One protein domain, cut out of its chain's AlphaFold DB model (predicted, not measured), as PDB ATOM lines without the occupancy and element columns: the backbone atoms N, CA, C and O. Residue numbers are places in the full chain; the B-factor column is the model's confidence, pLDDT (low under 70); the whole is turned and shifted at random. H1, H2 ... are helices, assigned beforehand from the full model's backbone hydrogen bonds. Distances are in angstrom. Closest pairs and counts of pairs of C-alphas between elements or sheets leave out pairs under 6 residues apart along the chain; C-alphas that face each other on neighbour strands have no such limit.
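Overview. This is residues 2 to 51 of the 98 residues of an uncharacterized protein of Exophiala oligosperma (UniProt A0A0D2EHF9). Little regular structure: from a free-standing start at residues 2 to 7, the printed part runs through a short helix, H1, and a longer one, H2, and then a long stretch with no named element, residues 26 to 51, folds back from the end of H2 as an open loop, the whole being flat in outline. The printed part has 50 residues, with two named helices in the order H1, H2 and no named strand. The class is all helix, though the named elements hold only 15 residues. The whole is loose, with a radius of gyration of the C-alphas of 12.9 A and spans of 32 by 31 by 13 A.

Arrangement. H1, residues 7 to 11, and H2, residues 16 to 25, are only just apart, 8.2 A at the closest. A tight link of 4 residues joins them. In H1 and H2 every O i to N i+4 pair is within hydrogen-bond range.

Along the chain. H1 begins with C-alpha 7 at (-51.384, 3.776, 11.913) and is 6.2 A long from first to last C-alpha. H2 is 14.3 A long and ends with C-alpha 25 at (-50.316, -5.172, 29.477).

Size, cuts and confidence. The two C-alphas farthest apart, those of Gly 2 and Asp 36, are 35.4 A apart. The printed part has no cut. Its mean pLDDT is 88.5, and residues 2 to 6 are under 70.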
ATOM      1  N   GLY A   2     -58.403  12.240   7.977       47.22
ATOM      2  CA  GLY A   2     -56.935  12.347   8.050       47.22
ATOM      3  C   GLY A   2     -56.262  11.616   9.216       47.22
ATOM      4  O   GLY A   2     -55.239  12.081   9.689       47.22
ATOM      5  N   SER A   3     -56.832  10.520   9.733       53.94
ATOM      6  CA  SER A   3     -56.316   9.887  10.965       53.94
ATOM      7  C   SER A   3     -56.127   8.367  10.921       53.94
ATOM      8  O   SER A   3     -55.637   7.805  11.893       53.94
ATOM      9  N   ARG A   4     -56.478   7.680   9.823       55.25
ATOM     10  CA  ARG A   4     -56.276   6.219   9.696       55.25
ATOM     11  C   ARG A   4     -55.086   5.821   8.827       55.25
ATOM     12  O   ARG A   4     -54.536   4.749   9.047       55.25
ATOM     13  N   GLU A   5     -54.666   6.675   7.896       55.28
ATOM     14  CA  GLU A   5     -53.640   6.318   6.903       55.28
ATOM     15  C   GLU A   5     -52.231   6.151   7.494       55.28
ATOM     16  O   GLU A   5     -51.382   5.544   6.862       55.28
ATOM     17  N   ASN A   6     -51.992   6.590   8.734       68.81
ATOM     18  CA  ASN A   6     -50.658   6.555   9.339       68.81
ATOM     19  C   ASN A   6     -50.451   5.421  10.366       68.81
ATOM     20  O   ASN A   6     -49.337   5.162  10.803       68.81
ATOM     21  N   PHE A   7     -51.507   4.710  10.782       79.62
ATOM     22  CA  PHE A   7     -51.384   3.776  11.913       79.62
ATOM     23  C   PHE A   7     -50.555   2.528  11.573       79.62
ATOM     24  O   PHE A   7     -49.818   2.029  12.418       79.62
ATOM     25  N   GLY A   8     -50.631   2.048  10.326       80.00
ATOM     26  CA  GLY A   8     -49.779   0.956   9.847       80.00
ATOM     27  C   GLY A   8     -48.296   1.335   9.870       80.00
ATOM     28  O   GLY A   8     -47.481   0.566  10.366       80.00
ATOM     29  N   GLU A   9     -47.955   2.543   9.416       84.88
ATOM     30  CA  GLU A   9     -46.580   3.066   9.417       84.88
ATOM     31  C   GLU A   9     -46.025   3.229  10.839       84.88
ATOM     32  O   GLU A   9     -44.878   2.874  11.106       84.88
ATOM     33  N   LEU A  10     -46.852   3.702  11.776       89.19
ATOM     34  CA  LEU A  10     -46.484   3.785  13.191       89.19
ATOM     35  C   LEU A  10     -46.201   2.399  13.784       89.19
ATOM     36  O   LEU A  10     -45.180   2.208  14.439       89.19
ATOM     37  N   LEU A  11     -47.067   1.416  13.516       91.38
ATOM     38  CA  LEU A  11     -46.885   0.050  14.015       91.38
ATOM     39  C   LEU A  11     -45.654  -0.643  13.419       91.38
ATOM     40  O   LEU A  11     -45.057  -1.479  14.090       91.38
ATOM     41  N   GLN A  12     -45.213  -0.268  12.213       89.69
ATOM     42  CA  GLN A  12     -43.978  -0.800  11.624       89.69
ATOM     43  C   GLN A  12     -42.713  -0.434  12.415       89.69
ATOM     44  O   GLN A  12     -41.658  -1.003  12.137       89.69
ATOM     45  N   GLN A  13     -42.769   0.482  13.382       91.69
ATOM     46  CA  GLN A  13     -41.622   0.805  14.239       91.69
ATOM     47  C   GLN A  13     -41.389  -0.235  15.345       91.69
ATOM     48  O   GLN A  13     -40.312  -0.255  15.936       91.69
ATOM     49  N   TYR A  14     -42.365  -1.110  15.596       93.00
ATOM     50  CA  TYR A  14     -42.336  -2.110  16.656       93.00
ATOM     51  C   TYR A  14     -42.224  -3.524  16.077       93.00
ATOM     52  O   TYR A  14     -42.740  -3.813  14.992       93.00
ATOM     53  N   SER A  15     -41.554  -4.426  16.794       93.00
ATOM     54  CA  SER A  15     -41.598  -5.854  16.475       93.00
ATOM     55  C   SER A  15     -42.951  -6.459  16.873       93.00
ATOM     56  O   SER A  15     -43.689  -5.906  17.690       93.00
ATOM     57  N   THR A  16     -43.289  -7.633  16.332       93.19
ATOM     58  CA  THR A  16     -44.496  -8.363  16.758       93.19
ATOM     59  C   THR A  16     -44.444  -8.755  18.236       93.19
ATOM     60  O   THR A  16     -45.491  -8.821  18.874       93.19
ATOM     61  N   CYS A  17     -43.247  -8.965  18.798       93.62
ATOM     62  CA  CYS A  17     -43.058  -9.212  20.229       93.62
ATOM     63  C   CYS A  17     -43.371  -7.965  21.063       93.62
ATOM     64  O   CYS A  17     -44.136  -8.068  22.015       93.62
ATOM     65  N   ASP A  18     -42.882  -6.786  20.658       95.88
ATOM     66  CA  ASP A  18     -43.181  -5.522  21.357       95.88
ATOM     67  C   ASP A  18     -44.695  -5.255  21.394       95.88
ATOM     68  O   ASP A  18     -45.255  -4.872  22.422       95.88
ATOM     69  N   ILE A  19     -45.382  -5.502  20.271       95.38
ATOM     70  CA  ILE A  19     -46.842  -5.371  20.175       95.38
ATOM     71  C   ILE A  19     -47.538  -6.404  21.073       95.38
ATOM     72  O   ILE A  19     -48.505  -6.065  21.755       95.38
ATOM     73  N   SER A  20     -47.049  -7.647  21.108       96.56
ATOM     74  CA  SER A  20     -47.596  -8.721  21.946       96.56
ATOM     75  C   SER A  20     -47.475  -8.422  23.443       96.56
ATOM     76  O   SER A  20     -48.433  -8.616  24.202       96.56
ATOM     77  N   ASP A  21     -46.335  -7.888  23.872       97.06
ATOM     78  CA  ASP A  21     -46.109  -7.477  25.257       97.06
ATOM     79  C   ASP A  21     -47.039  -6.319  25.639       97.06
ATOM     80  O   ASP A  21     -47.722  -6.377  26.667       97.06
ATOM     81  N   ALA A  22     -47.161  -5.308  24.771       96.50
ATOM     82  CA  ALA A  22     -48.083  -4.193  24.977       96.50
ATOM     83  C   ALA A  22     -49.548  -4.662  25.057       96.50
ATOM     84  O   ALA A  22     -50.294  -4.233  25.939       96.50
ATOM     85  N   LEU A  23     -49.968  -5.584  24.184       97.00
ATOM     86  CA  LEU A  23     -51.311  -6.167  24.213       97.00
ATOM     87  C   LEU A  23     -51.574  -6.942  25.506       97.00
ATOM     88  O   LEU A  23     -52.677  -6.861  26.049       97.00
ATOM     89  N   THR A  24     -50.569  -7.640  26.029       97.06
ATOM     90  CA  THR A  24     -50.661  -8.339  27.317       97.06
ATOM     91  C   THR A  24     -50.875  -7.356  28.466       97.06
ATOM     92  O   THR A  24     -51.771  -7.554  29.287       97.06
ATOM     93  N   MET A  25     -50.134  -6.242  28.485       96.88
ATOM     94  CA  MET A  25     -50.316  -5.172  29.477       96.88
ATOM     95  C   MET A  25     -51.702  -4.513  29.397       96.88
ATOM     96  O   MET A  25     -52.235  -4.074  30.415       96.88
ATOM     97  N   LEU A  26     -52.306  -4.472  28.206       97.06
ATOM     98  CA  LEU A  26     -53.660  -3.956  27.970       97.06
ATOM     99  C   LEU A  26     -54.776  -4.979  28.265       97.06
ATOM    100  O   LEU A  26     -55.952  -4.662  28.085       97.06
ATOM    101  N   GLY A  27     -54.436  -6.188  28.726       96.31
ATOM    102  CA  GLY A  27     -55.401  -7.214  29.127       96.31
ATOM    103  C   GLY A  27     -55.744  -8.249  28.052       96.31
ATOM    104  O   GLY A  27     -56.684  -9.017  28.243       96.31
ATOM    105  N   SER A  28     -55.002  -8.309  26.941       95.69
ATOM    106  CA  SER A  28     -55.108  -9.411  25.978       95.69
ATOM    107  C   SER A  28     -54.265 -10.602  26.460       95.69
ATOM    108  O   SER A  28     -53.039 -10.545  26.379       95.69
ATOM    109  N   PRO A  29     -54.871 -11.701  26.949       89.62
ATOM    110  CA  PRO A  29     -54.168 -12.748  27.706       89.62
ATOM    111  C   PRO A  29     -53.095 -13.512  26.914       89.62
ATOM    112  O   PRO A  29     -52.272 -14.205  27.508       89.62
ATOM    113  N   HIS A  30     -53.102 -13.407  25.584       91.94
ATOM    114  CA  HIS A  30     -52.175 -14.108  24.688       91.94
ATOM    115  C   HIS A  30     -51.398 -13.153  23.773       91.94
ATOM    116  O   HIS A  30     -50.881 -13.577  22.740       91.94
ATOM    117  N   GLY A  31     -51.391 -11.851  24.087       94.31
ATOM    118  CA  GLY A  31     -50.677 -10.844  23.297       94.31
ATOM    119  C   GLY A  31     -51.124 -10.741  21.832       94.31
ATOM    120  O   GLY A  31     -50.415 -10.187  21.003       94.31
ATOM    121  N   GLY A  32     -52.291 -11.288  21.476       93.88
ATOM    122  CA  GLY A  32     -52.809 -11.275  20.104       93.88
ATOM    123  C   GLY A  32     -52.016 -12.108  19.085       93.88
ATOM    124  O   GLY A  32     -52.221 -11.927  17.886       93.88
ATOM    125  N   CYS A  33     -51.127 -13.004  19.524       93.69
ATOM    126  CA  CYS A  33     -50.351 -13.856  18.624       93.69
ATOM    127  C   CYS A  33     -51.234 -14.915  17.938       93.69
ATOM    128  O   CYS A  33     -52.037 -15.582  18.591       93.69
ATOM    129  N   LEU A  34     -51.054 -15.091  16.625       92.94
ATOM    130  CA  LEU A  34     -51.669 -16.167  15.847       92.94
ATOM    131  C   LEU A  34     -50.620 -17.261  15.591       92.94
ATOM    132  O   LEU A  34     -49.729 -17.049  14.761       92.94
ATOM    133  N   PRO A  35     -50.685 -18.404  16.298       91.94
ATOM    134  CA  PRO A  35     -49.743 -19.493  16.088       91.94
ATOM    135  C   PRO A  35     -49.939 -20.141  14.713       91.94
ATOM    136  O   PRO A  35     -50.952 -19.942  14.045       91.94
ATOM    137  N   ASP A  36     -48.943 -20.922  14.296       91.94
ATOM    138  CA  ASP A  36     -48.969 -21.755  13.085       91.94
ATOM    139  C   ASP A  36     -49.068 -20.997  11.744       91.94
ATOM    140  O   ASP A  36     -49.222 -21.603  10.683       91.94
ATOM    141  N   ILE A  37     -48.875 -19.674  11.759       92.12
ATOM    142  CA  ILE A  37     -48.689 -18.848  10.560       92.12
ATOM    143  C   ILE A  37     -47.193 -18.578  10.369       92.12
ATOM    144  O   ILE A  37     -46.510 -18.099  11.272       92.12
ATOM    145  N   SER A  38     -46.670 -18.861   9.173       92.00
ATOM    146  CA  SER A  38     -45.265 -18.616   8.830       92.00
ATOM    147  C   SER A  38     -45.126 -17.752   7.581       92.00
ATOM    148  O   SER A  38     -45.895 -17.877   6.628       92.00
ATOM    149  N   MET A  39     -44.130 -16.864   7.578       92.81
ATOM    150  CA  MET A  39     -43.806 -16.049   6.411       92.81
ATOM    151  C   MET A  39     -43.237 -16.936   5.303       92.81
ATOM    152  O   MET A  39     -42.201 -17.574   5.491       92.81
ATOM    153  N   TRP A  40     -43.912 -16.966   4.155       94.25
ATOM    154  CA  TRP A  40     -43.468 -17.713   2.974       94.25
ATOM    155  C   TRP A  40     -42.683 -16.847   1.978       94.25
ATOM    156  O   TRP A  40     -41.699 -17.299   1.402       94.25
ATOM    157  N   SER A  41     -43.114 -15.601   1.793       93.25
ATOM    158  CA  SER A  41     -42.569 -14.622   0.847       93.25
ATOM    159  C   SER A  41     -42.362 -13.287   1.576       93.25
ATOM    160  O   SER A  41     -43.171 -12.978   2.457       93.25
ATOM    161  N   PRO A  42     -41.325 -12.489   1.252       93.75
ATOM    162  CA  PRO A  42     -40.365 -12.649   0.147       93.75
ATOM    163  C   PRO A  42     -39.244 -13.660   0.422       93.75
ATOM    164  O   PRO A  42     -38.689 -14.223  -0.516       93.75
ATOM    165  N   GLN A  43     -38.930 -13.908   1.691       92.44
ATOM    166  CA  GLN A  43     -38.002 -14.945   2.136       92.44
ATOM    167  C   GLN A  43     -38.683 -15.762   3.229       92.44
ATOM    168  O   GLN A  43     -39.428 -15.229   4.055       92.44
ATOM    169  N   ARG A  44     -38.474 -17.078   3.209       92.25
ATOM    170  CA  ARG A  44     -39.189 -17.984   4.103       92.25
ATOM    171  C   ARG A  44     -38.636 -17.866   5.522       92.25
ATOM    172  O   ARG A  44     -37.528 -18.320   5.773       92.25
ATOM    173  N   GLN A  45     -39.440 -17.325   6.440       87.25
ATOM    174  CA  GLN A  45     -39.101 -17.136   7.862       87.25
ATOM    175  C   GLN A  45     -37.766 -16.400   8.104       87.25
ATOM    176  O   GLN A  45     -37.121 -16.614   9.128       87.25
ATOM    177  N   GLU A  46     -37.352 -15.536   7.178       87.88
ATOM    178  CA  GLU A  46     -36.074 -14.824   7.230       87.88
ATOM    179  C   GLU A  46     -36.245 -13.371   6.769       87.88
ATOM    180  O   GLU A  46     -37.206 -13.018   6.080       87.88
ATOM    181  N   GLY A  47     -35.295 -12.523   7.159       87.62
ATOM    182  CA  GLY A  47     -35.224 -11.128   6.756       87.62
ATOM    183  C   GLY A  47     -35.957 -10.189   7.709       87.62
ATOM    184  O   GLY A  47     -36.361 -10.548   8.812       87.62
ATOM    185  N   HIS A  48     -36.096  -8.937   7.277       87.75
ATOM    186  CA  HIS A  48     -36.696  -7.858   8.072       87.75
ATOM    187  C   HIS A  48     -38.094  -7.461   7.586       87.75
ATOM    188  O   HIS A  48     -38.653  -6.454   8.044       87.75
ATOM    189  N   THR A  49     -38.641  -8.213   6.625       90.25
ATOM    190  CA  THR A  49     -39.952  -7.933   6.053       90.25
ATOM    191  C   THR A  49     -41.018  -8.072   7.125       90.25
ATOM    192  O   THR A  49     -41.073  -9.049   7.861       90.25
ATOM    193  N   ARG A  50     -41.885  -7.073   7.208       89.12
ATOM    194  CA  ARG A  50     -43.049  -7.059   8.082       89.12
ATOM    195  C   ARG A  50     -44.139  -6.269   7.391       89.12
ATOM    196  O   ARG A  50     -43.847  -5.349   6.628       89.12
ATOM    197  N   ILE A  51     -45.377  -6.640   7.659       91.81
ATOM    198  CA  ILE A  51     -46.549  -5.949   7.137       91.81
ATOM    199  C   ILE A  51     -47.390  -5.486   8.316       91.81
ATOM    200  O   ILE A  51     -47.522  -6.196   9.311       91.81
TER     201      ILE A  51